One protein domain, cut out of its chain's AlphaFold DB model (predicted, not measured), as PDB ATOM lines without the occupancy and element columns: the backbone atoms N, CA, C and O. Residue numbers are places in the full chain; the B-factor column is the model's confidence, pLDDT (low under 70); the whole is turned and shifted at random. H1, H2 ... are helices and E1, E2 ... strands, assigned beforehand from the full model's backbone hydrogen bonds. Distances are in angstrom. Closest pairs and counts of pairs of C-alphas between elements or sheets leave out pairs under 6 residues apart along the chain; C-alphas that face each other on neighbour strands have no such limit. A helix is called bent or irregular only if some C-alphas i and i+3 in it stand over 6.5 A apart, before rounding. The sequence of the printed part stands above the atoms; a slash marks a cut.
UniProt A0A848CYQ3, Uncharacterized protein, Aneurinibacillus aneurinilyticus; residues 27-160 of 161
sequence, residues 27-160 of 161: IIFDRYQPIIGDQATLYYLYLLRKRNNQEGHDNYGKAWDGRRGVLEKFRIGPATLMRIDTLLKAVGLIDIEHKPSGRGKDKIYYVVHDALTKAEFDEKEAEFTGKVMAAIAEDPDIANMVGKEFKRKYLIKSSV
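This is residues 27 to 160 of the 161 residues of an uncharacterized protein of Aneurinibacillus aneurinilyticus (UniProt A0A848CYQ3). What shape do these atoms make? H3 lies near the middle of an elongated helical body: H1b crosses it, and H4 packs on its last residues, 86 to 90. The hairpin E1-E2 reaches toward one end of the longest axis, and H6 makes the other end. What is it built of? The printed part has 134 residues with six named helices and two antiparallel strands, in the order H1 H2 H3 E1 E2 H4 H5 H6, mostly helix. It is compact, with a radius of gyration of the C-alphas of 15.5 A and spans of 52 by 33 by 22 A.

How do the first helices stand? H1, residues 27 to 50, was assigned as one helix by its hydrogen bonds but is bent, with C-alphas 35 and 38 9.3 A apart; its arms are H1a, residues 27 to 35, and H1b, residues 38 to 50. H3, residues 78 to 90, touches H1b about perpendicular at 80 degrees, the closest C-alphas being those of Ala 40 and Ile 84, 5.3 A. H2, residues 67 to 74, is close to H3 but not clearly touching, with C-alphas 71 and 78 closest at 6.7 A. How do the strands pair? E1, residues 94 to 99, and E2, residues 107 to 112, form an antiparallel hairpin at 155 degrees, with N 95 and O 111 at 2.9 A and N 109 and O 97 at 2.8 A, within hydrogen-bond range. Where do the last helices go? H4, residues 118 to 138, touches H3 at a steep tilt of 40 degrees, opposite ways, closest at C-alphas 90 and 131, 5.3 A. H5, residues 140 to 144, touches H4 only at the corner, and only just, with 3 pairs of C-alphas within 8 A, closest at C-alphas 136 and 142, 5.3 A. H6, residues 148 to 159, and H1a touch only at their ends, closest at C-alphas 150 and 35, 5.2 A. How regular are the helix backbones? Every O i to N i+4 pair is within hydrogen-bond range in H1b, H2 and H3, against 2 of 5 in H1a, 15 of 17 in H4, 0 of 1 in H5 and 4 of 8 in H6. The O i to N i+3 pairs within range are 2 of 6 in H1a and 2 of 2 in H5.

Where does the printed part begin and H6 end? C-alpha 27 is at (-22.104, 37.966, 11.449), and C-alpha 159 at (-3.724, 29.260, -9.724). How long are the longer elements? H4 measures 28.9 A, H3 18.5 A, H1b 18.4 A, E1 16.1 A, E2 15.7 A and H6 15.6 A.

How large is it? The two C-alphas farthest apart, those of Gly 56 and Val 160, are 53.4 A apart, and the printed part has no cut. Which link is long, and where is confidence low? The link from H1 to H2, residues 51 to 66, is long; pLDDT is under 70 at residues 103 and 157 to 160.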
ATOM      1  N   ILE A  27     -23.466  37.792  11.962       89.44
ATOM      2  CA  ILE A  27     -22.104  37.966  11.449       89.44
ATOM      3  C   ILE A  27     -21.298  36.664  11.365       89.44
ATOM      4  O   ILE A  27     -20.425  36.535  10.510       89.44
ATOM      5  N   ILE A  28     -21.603  35.668  12.203       92.50
ATOM      6  CA  ILE A  28     -20.975  34.347  12.127       92.50
ATOM      7  C   ILE A  28     -21.251  33.721  10.758       92.50
ATOM      8  O   ILE A  28     -20.334  33.190  10.139       92.50
ATOM      9  N   PHE A  29     -22.485  33.808  10.262       92.31
ATOM     10  CA  PHE A  29     -22.835  33.296   8.940       92.31
ATOM     11  C   PHE A  29     -22.483  34.273   7.820       92.31
ATOM     12  O   PHE A  29     -22.058  33.834   6.761       92.31
ATOM     13  N   ASP A  30     -22.602  35.580   8.049       90.75
ATOM     14  CA  ASP A  30     -22.399  36.572   6.988       90.75
ATOM     15  C   ASP A  30     -20.915  36.839   6.679       90.75
ATOM     16  O   ASP A  30     -20.575  37.262   5.575       90.75
ATOM     17  N   ARG A  31     -20.023  36.655   7.664       93.75
ATOM     18  CA  ARG A  31     -18.602  37.032   7.568       93.75
ATOM     19  C   ARG A  31     -17.644  35.889   7.881       93.75
ATOM     20  O   ARG A  31     -16.696  35.673   7.131       93.75
ATOM     21  N   TYR A  32     -17.886  35.132   8.951       95.56
ATOM     22  CA  TYR A  32     -16.960  34.071   9.363       95.56
ATOM     23  C   TYR A  32     -17.125  32.786   8.545       95.56
ATOM     24  O   TYR A  32     -16.140  32.273   8.021       95.56
ATOM     25  N   GLN A  33     -18.345  32.265   8.399       95.88
ATOM     26  CA  GLN A  33     -18.634  31.012   7.689       95.88
ATOM     27  C   GLN A  33     -18.122  30.992   6.231       95.88
ATOM     28  O   GLN A  33     -17.567  29.963   5.827       95.88
ATOM     29  N   PRO A  34     -18.168  32.099   5.463       95.19
ATOM     30  CA  PRO A  34     -17.538  32.181   4.146       95.19
ATOM     31  C   PRO A  34     -16.018  31.964   4.149       95.19
ATOM     32  O   PRO A  34     -15.469  31.532   3.131       95.19
ATOM     33  N   ILE A  35     -15.353  32.232   5.280       94.69
ATOM     34  CA  ILE A  35     -13.916  32.034   5.507       94.69
ATOM     35  C   ILE A  35     -13.643  30.623   6.030       94.69
ATOM     36  O   ILE A  35     -12.923  29.856   5.397       94.69
ATOM     37  N   ILE A  36     -14.237  30.250   7.164       95.19
ATOM     38  CA  ILE A  36     -13.874  29.024   7.898       95.19
ATOM     39  C   ILE A  36     -14.639  27.774   7.449       95.19
ATOM     40  O   ILE A  36     -14.250  26.662   7.799       95.19
ATOM     41  N   GLY A  37     -15.720  27.940   6.683       96.19
ATOM     42  CA  GLY A  37     -16.564  26.851   6.200       96.19
ATOM     43  C   GLY A  37     -17.547  26.291   7.234       96.19
ATOM     44  O   GLY A  37     -17.553  26.649   8.417       96.19
ATOM     45  N   ASP A  38     -18.413  25.387   6.773       95.00
ATOM     46  CA  ASP A  38     -19.565  24.893   7.539       95.00
ATOM     47  C   ASP A  38     -19.161  24.083   8.772       95.00
ATOM     48  O   ASP A  38     -19.712  24.272   9.855       95.00
ATOM     49  N   GLN A  39     -18.182  23.183   8.631       94.56
ATOM     50  CA  GLN A  39     -17.770  22.304   9.728       94.56
ATOM     51  C   GLN A  39     -17.168  23.091  10.894       94.56
ATOM     52  O   GLN A  39     -17.526  22.844  12.046       94.56
ATOM     53  N   ALA A  40     -16.297  24.062  10.599       96.31
ATOM     54  CA  ALA A  40     -15.714  24.921  11.622       96.31
ATOM     55  C   ALA A  40     -16.779  25.812  12.271       96.31
ATOM     56  O   ALA A  40     -16.812  25.932  13.493       96.31
ATOM     57  N   THR A  41     -17.710  26.345  11.473       96.38
ATOM     58  CA  THR A  41     -18.846  27.124  11.981       96.38
ATOM     59  C   THR A  41     -19.688  26.301  12.957       96.38
ATOM     60  O   THR A  41     -19.909  26.723  14.088       96.38
ATOM     61  N   LEU A  42     -20.105  25.088  12.579       94.69
ATOM     62  CA  LEU A  42     -20.897  24.210  13.448       94.69
ATOM     63  C   LEU A  42     -20.160  23.846  14.742       94.69
ATOM     64  O   LEU A  42     -20.776  23.790  15.809       94.69
ATOM     65  N   TYR A  43     -18.851  23.609  14.658       95.69
ATOM     66  CA  TYR A  43     -18.049  23.316  15.838       95.69
ATOM     67  C   TYR A  43     -17.917  24.532  16.764       95.69
ATOM     68  O   TYR A  43     -18.103  24.397  17.973       95.69
ATOM     69  N   TYR A  44     -17.699  25.727  16.216       95.44
ATOM     70  CA  TYR A  44     -17.679  26.963  16.996       95.44
ATOM     71  C   TYR A  44     -19.008  27.208  17.719       95.44
ATOM     72  O   TYR A  44     -19.014  27.470  18.918       95.44
ATOM     73  N   LEU A  45     -20.148  27.026  17.047       93.06
ATOM     74  CA  LEU A  45     -21.464  27.162  17.685       93.06
ATOM     75  C   LEU A  45     -21.683  26.144  18.802       93.06
ATOM     76  O   LEU A  45     -22.308  26.446  19.822       93.06
ATOM     77  N   TYR A  46     -21.146  24.938  18.634       93.19
ATOM     78  CA  TYR A  46     -21.144  23.946  19.695       93.19
ATOM     79  C   TYR A  46     -20.319  24.391  20.907       93.19
ATOM     80  O   TYR A  46     -20.794  24.260  22.037       93.19
ATOM     81  N   LEU A  47     -19.122  24.941  20.683       92.94
ATOM     82  CA  LEU A  47     -18.279  25.492  21.744       92.94
ATOM     83  C   LEU A  47     -18.947  26.685  22.433       92.94
ATOM     84  O   LEU A  47     -18.980  26.722  23.660       92.94
ATOM     85  N   LEU A  48     -19.561  27.594  21.674       90.50
ATOM     86  CA  LEU A  48     -20.285  28.754  22.196       90.50
ATOM     87  C   LEU A  48     -21.444  28.330  23.104       90.50
ATOM     88  O   LEU A  48     -21.586  28.840  24.211       90.50
ATOM     89  N   ARG A  49     -22.217  27.312  22.700       87.62
ATOM     90  CA  ARG A  49     -23.264  26.719  23.550       87.62
ATOM     91  C   ARG A  49     -22.699  26.093  24.829       87.62
ATOM     92  O   ARG A  49     -23.381  26.054  25.849       87.62
ATOM     93  N   LYS A  50     -21.493  25.530  24.766       88.25
ATOM     94  CA  LYS A  50     -20.817  24.875  25.896       88.25
ATOM     95  C   LYS A  50     -20.027  25.841  26.777       88.25
ATOM     96  O   LYS A  50     -19.544  25.410  27.825       88.25
ATOM     97  N   ARG A  51     -19.882  27.102  26.365       88.75
ATOM     98  CA  ARG A  51     -19.152  28.130  27.099       88.75
ATOM     99  C   ARG A  51     -19.764  28.313  28.480       88.75
ATOM    100  O   ARG A  51     -20.973  28.488  28.620       88.75
ATOM    101  N   ASN A  52     -18.921  28.279  29.505       85.12
ATOM    102  CA  ASN A  52     -19.359  28.593  30.851       85.12
ATOM    103  C   ASN A  52     -19.588  30.107  30.975       85.12
ATOM    104  O   ASN A  52     -18.646  30.889  30.862       85.12
ATOM    105  N   ASN A  53     -20.837  30.499  31.218       83.31
ATOM    106  CA  ASN A  53     -21.246  31.894  31.381       83.31
ATOM    107  C   ASN A  53     -21.446  32.285  32.859       83.31
ATOM    108  O   ASN A  53     -21.997  33.343  33.142       83.31
ATOM    109  N   GLN A  54     -21.033  31.439  33.812       83.75
ATOM    110  CA  GLN A  54     -21.104  31.748  35.238       83.75
ATOM    111  C   GLN A  54     -19.967  32.697  35.629       83.75
ATOM    112  O   GLN A  54     -18.809  32.282  35.738       83.75
ATOM    113  N   GLU A  55     -20.302  33.969  35.833       80.56
ATOM    114  CA  GLU A  55     -19.361  34.987  36.305       80.56
ATOM    115  C   GLU A  55     -18.698  34.566  37.628       80.56
ATOM    116  O   GLU A  55     -19.317  33.937  38.489       80.56
ATOM    117  N   GLY A  56     -17.407  34.875  37.774       78.88
ATOM    118  CA  GLY A  56     -16.611  34.521  38.957       78.88
ATOM    119  C   GLY A  56     -16.138  33.062  39.026       78.88
ATOM    120  O   GLY A  56     -15.385  32.720  39.931       78.88
ATOM    121  N   HIS A  57     -16.526  32.198  38.082       85.38
ATOM    122  CA  HIS A  57     -15.989  30.839  37.987       85.38
ATOM    123  C   HIS A  57     -14.622  30.834  37.271       85.38
ATOM    124  O   HIS A  57     -14.472  31.463  36.229       85.38
ATOM    125  N   ASP A  58     -13.658  30.013  37.713       82.31
ATOM    126  CA  ASP A  58     -12.297  29.884  37.123       82.31
ATOM    127  C   ASP A  58     -12.253  29.531  35.619       82.31
ATOM    128  O   ASP A  58     -11.216  29.603  34.957       82.31
ATOM    129  N   ASN A  59     -13.390  29.087  35.087       84.19
ATOM    130  CA  ASN A  59     -13.567  28.667  33.699       84.19
ATOM    131  C   ASN A  59     -14.565  29.564  32.962       84.19
ATOM    132  O   ASN A  59     -15.071  29.155  31.922       84.19
ATOM    133  N   TYR A  60     -14.887  30.743  33.496       86.12
ATOM    134  CA  TYR A  60     -15.724  31.719  32.810       86.12
ATOM    135  C   TYR A  60     -15.177  32.001  31.404       86.12
ATOM    136  O   TYR A  60     -13.967  32.127  31.212       86.12
ATOM    137  N   GLY A  61     -16.061  32.004  30.406       84.50
ATOM    138  CA  GLY A  61     -15.698  32.154  28.996       84.50
ATOM    139  C   GLY A  61     -15.064  30.910  28.358       84.50
ATOM    140  O   GLY A  61     -14.793  30.909  27.157       84.50
ATOM    141  N   LYS A  62     -14.852  29.824  29.115       90.62
ATOM    142  CA  LYS A  62     -14.218  28.595  28.619       90.62
ATOM    143  C   LYS A  62     -15.247  27.505  28.352       90.62
ATOM    144  O   LYS A  62     -16.172  27.283  29.134       90.62
ATOM    145  N   ALA A  63     -15.052  26.781  27.261       88.75
ATOM    146  CA  ALA A  63     -15.700  25.518  26.971       88.75
ATOM    147  C   ALA A  63     -14.693  24.382  27.183       88.75
ATOM    148  O   ALA A  63     -13.526  24.461  26.798       88.75
ATOM    149  N   TRP A  64     -15.151  23.298  27.794       84.88
ATOM    150  CA  TRP A  64     -14.372  22.074  27.900       84.88
ATOM    151  C   TRP A  64     -15.239  20.886  27.519       84.88
ATOM    152  O   TRP A  64     -16.325  20.688  28.063       84.88
ATOM    153  N   ASP A  65     -14.718  20.081  26.600       79.12
ATOM    154  CA  ASP A  65     -15.223  18.752  26.320       79.12
ATOM    155  C   ASP A  65     -14.043  17.826  26.015       79.12
ATOM    156  O   ASP A  65     -12.997  18.254  25.515       79.12
ATOM    157  N   GLY A  66     -14.179  16.546  26.340       82.25
ATOM    158  CA  GLY A  66     -13.157  15.572  25.982       82.25
ATOM    159  C   GLY A  66     -13.086  15.451  24.462       82.25
ATOM    160  O   GLY A  66     -14.096  15.130  23.836       82.25
ATOM    161  N   ARG A  67     -11.899  15.630  23.857       88.50
ATOM    162  CA  ARG A  67     -11.738  15.538  22.390       88.50
ATOM    163  C   ARG A  67     -12.361  14.265  21.812       88.50
ATOM    164  O   ARG A  67     -13.016  14.342  20.788       88.50
ATOM    165  N   ARG A  68     -12.263  13.119  22.496       88.12
ATOM    166  CA  ARG A  68     -12.921  11.872  22.063       88.12
ATOM    167  C   ARG A  68     -14.436  12.026  21.865       88.12
ATOM    168  O   ARG A  68     -14.945  11.619  20.829       88.12
ATOM    169  N   GLY A  69     -15.133  12.645  22.819       86.88
ATOM    170  CA  GLY A  69     -16.579  12.869  22.722       86.88
ATOM    171  C   GLY A  69     -16.938  13.807  21.572       86.88
ATOM    172  O   GLY A  69     -17.916  13.575  20.865       86.88
ATOM    173  N   VAL A  70     -16.101  14.818  21.318       91.12
ATOM    174  CA  VAL A  70     -16.243  15.705  20.154       91.12
ATOM    175  C   VAL A  70     -16.089  14.929  18.845       91.12
ATOM    176  O   VAL A  70     -16.939  15.049  17.966       91.12
ATOM    177  N   LEU A  71     -15.043  14.108  18.720       92.88
ATOM    178  CA  LEU A  71     -14.789  13.315  17.513       92.88
ATOM    179  C   LEU A  71     -15.959  12.377  17.193       92.88
ATOM    180  O   LEU A  71     -16.419  12.339  16.053       92.88
ATOM    181  N   GLU A  72     -16.481  11.676  18.202       91.19
ATOM    182  CA  GLU A  72     -17.643  10.791  18.058       91.19
ATOM    183  C   GLU A  72     -18.905  11.571  17.664       91.19
ATOM    184  O   GLU A  72     -19.622  11.182  16.740       91.19
ATOM    185  N   LYS A  73     -19.152  12.711  18.320       91.81
ATOM    186  CA  LYS A  73     -20.336  13.542  18.082       91.81
ATOM    187  C   LYS A  73     -20.382  14.125  16.674       91.81
ATOM    188  O   LYS A  73     -21.440  14.126  16.050       91.81
ATOM    189  N   PHE A  74     -19.253  14.629  16.190       92.25
ATOM    190  CA  PHE A  74     -19.150  15.243  14.866       92.25
ATOM    191  C   PHE A  74     -18.804  14.236  13.767       92.25
ATOM    192  O   PHE A  74     -18.840  14.595  12.594       92.25
ATOM    193  N   ARG A  75     -18.510  12.978  14.130       93.62
ATOM    194  CA  ARG A  75     -18.061  11.916  13.214       93.62
ATOM    195  C   ARG A  75     -16.857  12.350  12.373       93.62
ATOM    196  O   ARG A  75     -16.815  12.123  11.167       93.62
ATOM    197  N   ILE A  76     -15.888  12.992  13.019       94.00
ATOM    198  CA  ILE A  76     -14.662  13.489  12.382       94.00
ATOM    199  C   ILE A  76     -13.424  12.805  12.957       94.00
ATOM    200  O   ILE A  76     -13.427  12.321  14.089       94.00
ATOM    201  N   GLY A  77     -12.347  12.782  12.172       94.56
ATOM    202  CA  GLY A  77     -11.053  12.275  12.618       94.56
ATOM    203  C   GLY A  77     -10.303  13.269  13.519       94.56
ATOM    204  O   GLY A  77     -10.562  14.475  13.456       94.56
ATOM    205  N   PRO A  78      -9.323  12.801  14.321       93.94
ATOM    206  CA  PRO A  78      -8.490  13.669  15.158       93.94
ATOM    207  C   PRO A  78      -7.798  14.795  14.378       93.94
ATOM    208  O   PRO A  78      -7.804  15.935  14.829       93.94
ATOM    209  N   ALA A  79      -7.251  14.490  13.195       95.19
ATOM    210  CA  ALA A  79      -6.591  15.471  12.331       95.19
ATOM    211  C   ALA A  79      -7.555  16.567  11.859       95.19
ATOM    212  O   ALA A  79      -7.231  17.748  11.926       95.19
ATOM    213  N   THR A  80      -8.773  16.189  11.467       95.81
ATOM    214  CA  THR A  80      -9.818  17.143  11.084       95.81
ATOM    215  C   THR A  80     -10.148  18.088  12.232       95.81
ATOM    216  O   THR A  80     -10.223  19.289  12.009       95.81
ATOM    217  N   LEU A  81     -10.290  17.584  13.463       95.62
ATOM    218  CA  LEU A  81     -10.544  18.449  14.617       95.62
ATOM    219  C   LEU A  81      -9.391  19.433  14.860       95.62
ATOM    220  O   LEU A  81      -9.648  20.606  15.098       95.62
ATOM    221  N   MET A  82      -8.135  18.992  14.739       95.56
ATOM    222  CA  MET A  82      -6.982  19.896  14.870       95.56
ATOM    223  C   MET A  82      -6.978  20.993  13.799       95.56
ATOM    224  O   MET A  82      -6.669  22.138  14.099       95.56
ATOM    225  N   ARG A  83      -7.379  20.675  12.567       97.25
ATOM    226  CA  ARG A  83      -7.505  21.661  11.482       97.25
ATOM    227  C   ARG A  83      -8.627  22.661  11.731       97.25
ATOM    228  O   ARG A  83      -8.454  23.848  11.469       97.25
ATOM    229  N   ILE A  84      -9.759  22.199  12.270       97.19
ATOM    230  CA  ILE A  84     -10.837  23.090  12.718       97.19
ATOM    231  C   ILE A  84     -10.318  24.024  13.816       97.19
ATOM    232  O   ILE A  84     -10.535  25.230  13.729       97.19
ATOM    233  N   ASP A  85      -9.621  23.481  14.818       96.94
ATOM    234  CA  ASP A  85      -9.021  24.251  15.909       96.94
ATOM    235  C   ASP A  85      -8.097  25.355  15.354       96.94
ATOM    236  O   ASP A  85      -8.210  26.518  15.751       96.94
ATOM    237  N   THR A  86      -7.243  25.024  14.378       97.62
ATOM    238  CA  THR A  86      -6.368  25.989  13.694       97.62
ATOM    239  C   THR A  86      -7.159  27.083  12.977       97.62
ATOM    240  O   THR A  86      -6.846  28.261  13.144       97.62
ATOM    241  N   LEU A  87      -8.204  26.731  12.219       97.06
ATOM    242  CA  LEU A  87      -9.040  27.707  11.510       97.06
ATOM    243  C   LEU A  87      -9.743  28.670  12.467       97.06
ATOM    244  O   LEU A  87      -9.697  29.881  12.264       97.06
ATOM    245  N   LEU A  88     -10.374  28.145  13.518       97.69
ATOM    246  CA  LEU A  88     -11.091  28.961  14.497       97.69
ATOM    247  C   LEU A  88     -10.152  29.897  15.261       97.69
ATOM    248  O   LEU A  88     -10.509  31.048  15.517       97.69
ATOM    249  N   LYS A  89      -8.939  29.429  15.575       97.69
ATOM    250  CA  LYS A  89      -7.898  30.256  16.188       97.69
ATOM    251  C   LYS A  89      -7.389  31.334  15.228       97.69
ATOM    252  O   LYS A  89      -7.190  32.474  15.640       97.69
ATOM    253  N   ALA A  90      -7.221  31.010  13.943       97.19
ATOM    254  CA  ALA A  90      -6.764  31.960  12.928       97.19
ATOM    255  C   ALA A  90      -7.708  33.167  12.789       97.19
ATOM    256  O   ALA A  90      -7.239  34.295  12.648       97.19
ATOM    257  N   VAL A  91      -9.021  32.939  12.899       96.94
ATOM    258  CA  VAL A  91     -10.044  33.998  12.856       96.94
ATOM    259  C   VAL A  91     -10.402  34.574  14.235       96.94
ATOM    260  O   VAL A  91     -11.362  35.330  14.361       96.94
ATOM    261  N   GLY A  92      -9.659  34.211  15.285       96.25
ATOM    262  CA  GLY A  92      -9.816  34.775  16.627       96.25
ATOM    263  C   GLY A  92     -11.112  34.397  17.350       96.25
ATOM    264  O   GLY A  92     -11.495  35.084  18.288       96.25
ATOM    265  N   LEU A  93     -11.792  33.326  16.934       96.38
ATOM    266  CA  LEU A  93     -13.016  32.861  17.599       96.38
ATOM    267  C   LEU A  93     -12.726  32.000  18.834       96.38
ATOM    268  O   LEU A  93     -13.580  31.872  19.714       96.38
ATOM    269  N   ILE A  94     -11.534  31.400  18.903       96.88
ATOM    270  CA  ILE A  94     -11.098  30.617  20.058       96.88
ATOM    271  C   ILE A  94      -9.627  30.856  20.392       96.88
ATOM    272  O   ILE A  94      -8.813  31.094  19.501       96.88
ATOM    273  N   ASP A  95      -9.285  30.629  21.657       96.69
ATOM    274  CA  ASP A  95      -7.943  30.239  22.086       96.69
ATOM    275  C   ASP A  95      -7.968  28.852  22.731       96.69
ATOM    276  O   ASP A  95      -9.010  28.358  23.168       96.69
ATOM    277  N   ILE A  96      -6.805  28.203  22.785       94.75
ATOM    278  CA  ILE A  96      -6.657  26.858  23.344       94.75
ATOM    279  C   ILE A  96      -5.646  26.906  24.481       94.75
ATOM    280  O   ILE A  96      -4.473  27.215  24.272       94.75
ATOM    281  N   GLU A  97      -6.105  26.558  25.676       93.50
ATOM    282  CA  GLU A  97      -5.283  26.427  26.870       93.50
ATOM    283  C   GLU A  97      -5.105  24.954  27.239       93.50
ATOM    284  O   GLU A  97      -6.055  24.167  27.243       93.50
ATOM    285  N   HIS A  98      -3.886  24.595  27.629       90.50
ATOM    286  CA  HIS A  98      -3.558  23.275  28.151       90.50
ATOM    287  C   HIS A  98      -3.317  23.381  29.655       90.50
ATOM    288  O   HIS A  98      -2.489  24.175  30.100       90.50
ATOM    289  N   LYS A  99      -4.042  22.589  30.448       86.75
ATOM    290  CA  LYS A  99      -3.806  22.462  31.890       86.75
ATOM    291  C   LYS A  99      -3.361  21.037  32.222       86.75
ATOM    292  O   LYS A  99      -4.042  20.094  31.799       86.75
ATOM    293  N   PRO A 100      -2.290  20.855  33.013       85.06
ATOM    294  CA  PRO A 100      -1.867  19.529  33.436       85.06
ATOM    295  C   PRO A 100      -2.983  18.867  34.246       85.06
ATOM    296  O   PRO A 100      -3.563  19.466  35.151       85.06
ATOM    297  N   SER A 101      -3.311  17.622  33.907       77.25
ATOM    298  CA  SER A 101      -4.391  16.863  34.555       77.25
ATOM    299  C   SER A 101      -3.915  16.047  35.763       77.25
ATOM    300  O   SER A 101      -4.706  15.332  36.376       77.25
ATOM    301  N   GLY A 102      -2.621  16.112  36.100       72.50
ATOM    302  CA  GLY A 102      -1.983  15.332  37.169       72.50
ATOM    303  C   GLY A 102      -1.852  13.830  36.870       72.50
ATOM    304  O   GLY A 102      -0.952  13.180  37.396       72.50
ATOM    305  N   ARG A 103      -2.702  13.267  35.999       66.62
ATOM    306  CA  ARG A 103      -2.616  11.898  35.474       66.62
ATOM    307  C   ARG A 103      -3.039  11.869  34.004       66.62
ATOM    308  O   ARG A 103      -4.214  12.035  33.690       66.62
ATOM    309  N   GLY A 104      -2.097  11.565  33.114       75.44
ATOM    310  CA  GLY A 104      -2.364  11.383  31.684       75.44
ATOM    311  C   GLY A 104      -2.172  12.654  30.856       75.44
ATOM    312  O   GLY A 104      -1.332  13.487  31.177       75.44
ATOM    313  N   LYS A 105      -2.907  12.761  29.742       79.44
ATOM    314  CA  LYS A 105      -2.788  13.891  28.807       79.44
ATOM    315  C   LYS A 105      -3.342  15.178  29.417       79.44
ATOM    316  O   LYS A 105      -4.293  15.135  30.203       79.44
ATOM    317  N   ASP A 106      -2.776  16.304  28.998       84.25
ATOM    318  CA  ASP A 106      -3.255  17.625  29.391       84.25
ATOM    319  C   ASP A 106      -4.728  17.812  29.048       84.25
ATOM    320  O   ASP A 106      -5.235  17.375  28.007       84.25
ATOM    321  N   LYS A 107      -5.416  18.494  29.955       86.88
ATOM    322  CA  LYS A 107      -6.792  18.908  29.771       86.88
ATOM    323  C   LYS A 107      -6.812  20.144  28.880       86.88
ATOM    324  O   LYS A 107      -6.142  21.129  29.170       86.88
ATOM    325  N   ILE A 108      -7.599  20.075  27.816       90.62
ATOM    326  CA  ILE A 108      -7.711  21.140  26.819       90.62
ATOM    327  C   ILE A 108      -8.936  21.983  27.149       90.62
ATOM    328  O   ILE A 108     -10.041  21.449  27.228       90.62
ATOM    329  N   TYR A 109      -8.738  23.280  27.343       92.88
ATOM    330  CA  TYR A 109      -9.800  24.262  27.503       92.88
ATOM    331  C   TYR A 109      -9.834  25.158  26.271       92.88
ATOM    332  O   TYR A 109      -8.803  25.659  25.834       92.88
ATOM    333  N   TYR A 110     -11.029  25.367  25.737       95.38
ATOM    334  CA  TYR A 110     -11.279  26.309  24.658       95.38
ATOM    335  C   TYR A 110     -11.755  27.616  25.281       95.38
ATOM    336  O   TYR A 110     -12.814  27.634  25.899       95.38
ATOM    337  N   VAL A 111     -10.993  28.696  25.158       95.19
ATOM    338  CA  VAL A 111     -11.488  30.042  25.473       95.19
ATOM    339  C   VAL A 111     -12.300  30.490  24.266       95.19
ATOM    340  O   VAL A 111     -11.759  30.516  23.166       95.19
ATOM    341  N   VAL A 112     -13.597  30.744  24.439       93.62
ATOM    342  CA  VAL A 112     -14.519  30.988  23.320       93.62
ATOM    343  C   VAL A 112     -14.932  32.453  23.311       93.62
ATOM    344  O   VAL A 112     -15.681  32.899  24.188       93.62
ATOM    345  N   HIS A 113     -14.463  33.174  22.301       93.06
ATOM    346  CA  HIS A 113     -14.710  34.603  22.134       93.06
ATOM    347  C   HIS A 113     -16.042  34.836  21.430       93.06
ATOM    348  O   HIS A 113     -16.463  34.012  20.622       93.06
ATOM    349  N   ASP A 114     -16.719  35.940  21.742       91.19
ATOM    350  CA  ASP A 114     -17.874  36.362  20.950       91.19
ATOM    351  C   ASP A 114     -17.424  36.801  19.552       91.19
ATOM    352  O   ASP A 114     -16.287  37.225  19.338       91.19
ATOM    353  N   ALA A 115     -18.332  36.695  18.581       91.50
ATOM    354  CA  ALA A 115     -18.050  37.198  17.248       91.50
ATOM    355  C   ALA A 115     -17.914  38.726  17.289       91.50
ATOM    356  O   ALA A 115     -18.689  39.403  17.967       91.50
ATOM    357  N   LEU A 116     -16.953  39.253  16.533       91.69
ATOM    358  CA  LEU A 116     -16.751  40.692  16.411       91.69
ATOM    359  C   LEU A 116     -17.988  41.374  15.826       91.69
ATOM    360  O   LEU A 116     -18.775  40.759  15.104       91.69
ATOM    361  N   THR A 117     -18.135  42.669  16.087       89.69
ATOM    362  CA  THR A 117     -19.064  43.503  15.324       89.69
ATOM    363  C   THR A 117     -18.608  43.616  13.867       89.69
ATOM    364  O   THR A 117     -17.470  43.310  13.512       89.69
ATOM    365  N   LYS A 118     -19.498  44.088  12.989       89.19
ATOM    366  CA  LYS A 118     -19.175  44.247  11.564       89.19
ATOM    367  C   LYS A 118     -17.972  45.166  11.330       89.19
ATOM    368  O   LYS A 118     -17.121  44.824  10.524       89.19
ATOM    369  N   ALA A 119     -17.899  46.289  12.043       90.38
ATOM    370  CA  ALA A 119     -16.800  47.242  11.901       90.38
ATOM    371  C   ALA A 119     -15.460  46.626  12.334       90.38
ATOM    372  O   ALA A 119     -14.504  46.638  11.567       90.38
ATOM    373  N   GLU A 120     -15.424  45.999  13.512       93.06
ATOM    374  CA  GLU A 120     -14.224  45.323  14.023       93.06
ATOM    375  C   GLU A 120     -13.779  44.164  13.121       93.06
ATOM    376  O   GLU A 120     -12.585  43.919  12.956       93.06
ATOM    377  N   PHE A 121     -14.733  43.434  12.536       94.06
ATOM    378  CA  PHE A 121     -14.420  42.380  11.579       94.06
ATOM    379  C   PHE A 121     -13.777  42.951  10.318       94.06
ATOM    380  O   PHE A 121     -12.758  42.430   9.874       94.06
ATOM    381  N   ASP A 122     -14.359  44.006   9.747       93.00
ATOM    382  CA  ASP A 122     -13.872  44.611   8.508       93.00
ATOM    383  C   ASP A 122     -12.435  45.160   8.689       93.00
ATOM    384  O   ASP A 122     -11.612  45.040   7.784       93.00
ATOM    385  N   GLU A 123     -12.083  45.657   9.882       96.06
ATOM    386  CA  GLU A 123     -10.708  46.053  10.234       96.06
ATOM    387  C   GLU A 123      -9.731  44.868  10.306       96.06
ATOM    388  O   GLU A 123      -8.562  44.995   9.932       96.06
ATOM    389  N   LYS A 124     -10.196  43.701  10.771       95.12
ATOM    390  CA  LYS A 124      -9.367  42.497  10.958       95.12
ATOM    391  C   LYS A 124      -9.422  41.502   9.802       95.12
ATOM    392  O   LYS A 124      -8.658  40.537   9.806       95.12
ATOM    393  N   GLU A 125     -10.271  41.710   8.794       93.56
ATOM    394  CA  GLU A 125     -10.492  40.745   7.705       93.56
ATOM    395  C   GLU A 125      -9.179  40.375   6.998       93.56
ATOM    396  O   GLU A 125      -8.919  39.198   6.725       93.56
ATOM    397  N   ALA A 126      -8.327  41.369   6.731       93.81
ATOM    398  CA  ALA A 126      -7.032  41.159   6.088       93.81
ATOM    399  C   ALA A 126      -6.087  40.312   6.959       93.81
ATOM    400  O   ALA A 126      -5.433  39.399   6.454       93.81
ATOM    401  N   GLU A 127      -6.063  40.562   8.271       96.00
ATOM    402  CA  GLU A 127      -5.273  39.789   9.232       96.00
ATOM    403  C   GLU A 127      -5.761  38.336   9.306       96.00
ATOM    404  O   GLU A 127      -4.964  37.404   9.188       96.00
ATOM    405  N   PHE A 128      -7.074  38.130   9.446       95.44
ATOM    406  CA  PHE A 128      -7.685  36.801   9.473       95.44
ATOM    407  C   PHE A 128      -7.405  36.030   8.190       95.44
ATOM    408  O   PHE A 128      -7.011  34.866   8.240       95.44
ATOM    409  N   THR A 129      -7.540  36.690   7.041       94.75
ATOM    410  CA  THR A 129      -7.206  36.102   5.743       94.75
ATOM    411  C   THR A 129      -5.741  35.670   5.708       94.75
ATOM    412  O   THR A 129      -5.459  34.529   5.351       94.75
ATOM    413  N   GLY A 130      -4.813  36.537   6.129       95.69
ATOM    414  CA  GLY A 130      -3.384  36.220   6.182       95.69
ATOM    415  C   GLY A 130      -3.078  35.012   7.070       95.69
ATOM    416  O   GLY A 130      -2.356  34.108   6.655       95.69
ATOM    417  N   LYS A 131      -3.688  34.942   8.260       97.50
ATOM    418  CA  LYS A 131      -3.528  33.810   9.187       97.50
ATOM    419  C   LYS A 131      -4.095  32.505   8.630       97.50
ATOM    420  O   LYS A 131      -3.471  31.460   8.784       97.50
ATOM    421  N   VAL A 132      -5.251  32.549   7.964       96.56
ATOM    422  CA  VAL A 132      -5.840  31.366   7.316       96.56
ATOM    423  C   VAL A 132      -4.962  30.888   6.159       96.56
ATOM    424  O   VAL A 132      -4.723  29.690   6.038       96.56
ATOM    425  N   MET A 133      -4.431  31.800   5.341       96.44
ATOM    426  CA  MET A 133      -3.504  31.446   4.262       96.44
ATOM    427  C   MET A 133      -2.206  30.833   4.800       96.44
ATOM    428  O   MET A 133      -1.740  29.836   4.254       96.44
ATOM    429  N   ALA A 134      -1.655  31.369   5.894       96.69
ATOM    430  CA  ALA A 134      -0.491  30.787   6.560       96.69
ATOM    431  C   ALA A 134      -0.784  29.370   7.082       96.69
ATOM    432  O   ALA A 134      -0.005  28.454   6.837       96.69
ATOM    433  N   ALA A 135      -1.947  29.159   7.705       96.38
ATOM    434  CA  ALA A 135      -2.367  27.831   8.149       96.38
ATOM    435  C   ALA A 135      -2.496  26.835   6.982       96.38
ATOM    436  O   ALA A 135      -2.090  25.684   7.112       96.38
ATOM    437  N   ILE A 136      -3.018  27.268   5.830       96.06
ATOM    438  CA  ILE A 136      -3.090  26.438   4.616       96.06
ATOM    439  C   ILE A 136      -1.694  26.107   4.077       96.06
ATOM    440  O   ILE A 136      -1.475  24.997   3.599       96.06
ATOM    441  N   ALA A 137      -0.753  27.050   4.137       95.44
ATOM    442  CA  ALA A 137       0.622  26.807   3.713       95.44
ATOM    443  C   ALA A 137       1.313  25.742   4.586       95.44
ATOM    444  O   ALA A 137       2.098  24.948   4.071       95.44
ATOM    445  N   GLU A 138       1.004  25.705   5.884       96.38
ATOM    446  CA  GLU A 138       1.521  24.700   6.823       96.38
ATOM    447  C   GLU A 138       0.820  23.336   6.693       96.38
ATOM    448  O   GLU A 138       1.479  22.298   6.756       96.38
ATOM    449  N   ASP A 139      -0.502  23.321   6.496       96.25
ATOM    450  CA  ASP A 139      -1.307  22.111   6.297       96.25
ATOM    451  C   ASP A 139      -2.277  22.296   5.111       96.25
ATOM    452  O   ASP A 139      -3.398  22.794   5.286       96.25
ATOM    453  N   PRO A 140      -1.883  21.866   3.894       94.31
ATOM    454  CA  PRO A 140      -2.684  22.044   2.683       94.31
ATOM    455  C   PRO A 140      -4.086  21.431   2.748       94.31
ATOM    456  O   PRO A 140      -4.991  21.896   2.053       94.31
ATOM    457  N   ASP A 141      -4.324  20.434   3.606       93.94
ATOM    458  CA  ASP A 141      -5.657  19.849   3.767       93.94
ATOM    459  C   ASP A 141      -6.665  20.844   4.366       93.94
ATOM    460  O   ASP A 141      -7.875  20.685   4.169       93.94
ATOM    461  N   ILE A 142      -6.203  21.899   5.052       95.06
ATOM    462  CA  ILE A 142      -7.056  22.991   5.546       95.06
ATOM    463  C   ILE A 142      -7.761  23.700   4.385       95.06
ATOM    464  O   ILE A 142      -8.922  24.104   4.522       95.06
ATOM    465  N   ALA A 143      -7.131  23.770   3.207       93.69
ATOM    466  CA  ALA A 143      -7.750  24.334   2.012       93.69
ATOM    467  C   ALA A 143      -9.045  23.606   1.635       93.69
ATOM    468  O   ALA A 143      -9.927  24.204   1.030       93.69
ATOM    469  N   ASN A 144      -9.227  22.339   2.015       92.06
ATOM    470  CA  ASN A 144     -10.469  21.620   1.742       92.06
ATOM    471  C   ASN A 144     -11.621  22.048   2.661       92.06
ATOM    472  O   ASN A 144     -12.782  21.894   2.273       92.06
ATOM    473  N   MET A 145     -11.317  22.645   3.813       93.25
ATOM    474  CA  MET A 145     -12.267  22.934   4.891       93.25
ATOM    475  C   MET A 145     -12.800  24.368   4.874       93.25
ATOM    476  O   MET A 145     -13.924  24.594   5.315       93.25
ATOM    477  N   VAL A 146     -12.026  25.316   4.338       94.88
ATOM    478  CA  VAL A 146     -12.431  26.726   4.227       94.88
ATOM    479  C   VAL A 146     -13.694  26.913   3.379       94.88
ATOM    480  O   VAL A 146     -14.051  26.078   2.539       94.88
ATOM    481  N   GLY A 147     -14.384  28.033   3.584       92.06
ATOM    482  CA  GLY A 147     -15.631  28.331   2.889       92.06
ATOM    483  C   GLY A 147     -15.448  28.526   1.379       92.06
ATOM    484  O   GLY A 147     -14.386  28.904   0.877       92.06
ATOM    485  N   LYS A 148     -16.512  28.256   0.610       88.75
ATOM    486  CA  LYS A 148     -16.486  28.318  -0.867       88.75
ATOM    487  C   LYS A 148     -16.109  29.699  -1.402       88.75
ATOM    488  O   LYS A 148     -15.556  29.810  -2.494       88.75
ATOM    489  N   GLU A 149     -16.462  30.754  -0.680       86.50
ATOM    490  CA  GLU A 149     -16.146  32.129  -1.069       86.50
ATOM    491  C   GLU A 149     -14.662  32.422  -0.898       86.50
ATOM    492  O   GLU A 149     -14.035  32.900  -1.844       86.50
ATOM    493  N   PHE A 150     -14.076  32.019   0.232       91.44
ATOM    494  CA  PHE A 150     -12.638  32.114   0.457       91.44
ATOM    495  C   PHE A 150     -11.840  31.375  -0.622       91.44
ATOM    496  O   PHE A 150     -10.935  31.953  -1.223       91.44
ATOM    497  N   LYS A 151     -12.237  30.136  -0.956       89.81
ATOM    498  CA  LYS A 151     -11.619  29.357  -2.048       89.81
ATOM    499  C   LYS A 151     -11.613  30.126  -3.367       89.81
ATOM    500  O   LYS A 151     -10.578  30.242  -4.016       89.81
ATOM    501  N   ARG A 152     -12.772  30.668  -3.758       88.06
ATOM    502  CA  ARG A 152     -12.925  31.426  -5.009       88.06
ATOM    503  C   ARG A 152     -12.082  32.698  -5.023       88.06
ATOM    504  O   ARG A 152     -11.509  33.020  -6.058       88.06
ATOM    505  N   LYS A 153     -12.010  33.409  -3.897       89.00
ATOM    506  CA  LYS A 153     -11.303  34.690  -3.796       89.00
ATOM    507  C   LYS A 153      -9.783  34.517  -3.753       89.00
ATOM    508  O   LYS A 153      -9.099  35.282  -4.424       89.00
ATOM    509  N   TYR A 154      -9.275  33.519  -3.024       88.12
ATOM    510  CA  TYR A 154      -7.854  33.456  -2.653       88.12
ATOM    511  C   TYR A 154      -7.093  32.201  -3.087       88.12
ATOM    512  O   TYR A 154      -5.868  32.239  -3.077       88.12
ATOM    513  N   LEU A 155      -7.772  31.105  -3.450       83.25
ATOM    514  CA  LEU A 155      -7.107  29.844  -3.826       83.25
ATOM    515  C   LEU A 155      -7.228  29.534  -5.322       83.25
ATOM    516  O   LEU A 155      -6.294  29.037  -5.937       83.25
ATOM    517  N   ILE A 156      -8.379  29.838  -5.928       77.00
ATOM    518  CA  ILE A 156      -8.598  29.601  -7.363       77.00
ATOM    519  C   ILE A 156      -7.961  30.715  -8.204       77.00
ATOM    520  O   ILE A 156      -7.355  30.429  -9.229       77.00
ATOM    521  N   LYS A 157      -8.051  31.979  -7.766       59.81
ATOM    522  CA  LYS A 157      -7.449  33.114  -8.489       59.81
ATOM    523  C   LYS A 157      -5.921  33.045  -8.568       59.81
ATOM    524  O   LYS A 157      -5.360  33.400  -9.589       59.81
ATOM    525  N   SER A 158      -5.274  32.536  -7.528       54.97
ATOM    526  CA  SER A 158      -3.818  32.372  -7.421       54.97
ATOM    527  C   SER A 158      -3.262  31.175  -8.205       54.97
ATOM    528  O   SER A 158      -2.056  30.983  -8.231       54.97
ATOM    529  N   SER A 159      -4.123  30.370  -8.842       48.53
ATOM    530  CA  SER A 159      -3.724  29.260  -9.724       48.53
ATOM    531  C   SER A 159      -3.721  29.646 -11.215       48.53
ATOM    532  O   SER A 159      -3.477  28.792 -12.065       48.53
ATOM    533  N   VAL A 160      -4.086  30.893 -11.541       49.09
ATOM    534  CA  VAL A 160      -4.274  31.402 -12.917       49.09
ATOM    535  C   VAL A 160      -3.285  32.539 -13.246       49.09
ATOM    536  O   VAL A 160      -3.300  33.065 -14.356       49.09
TER     537      VAL A 160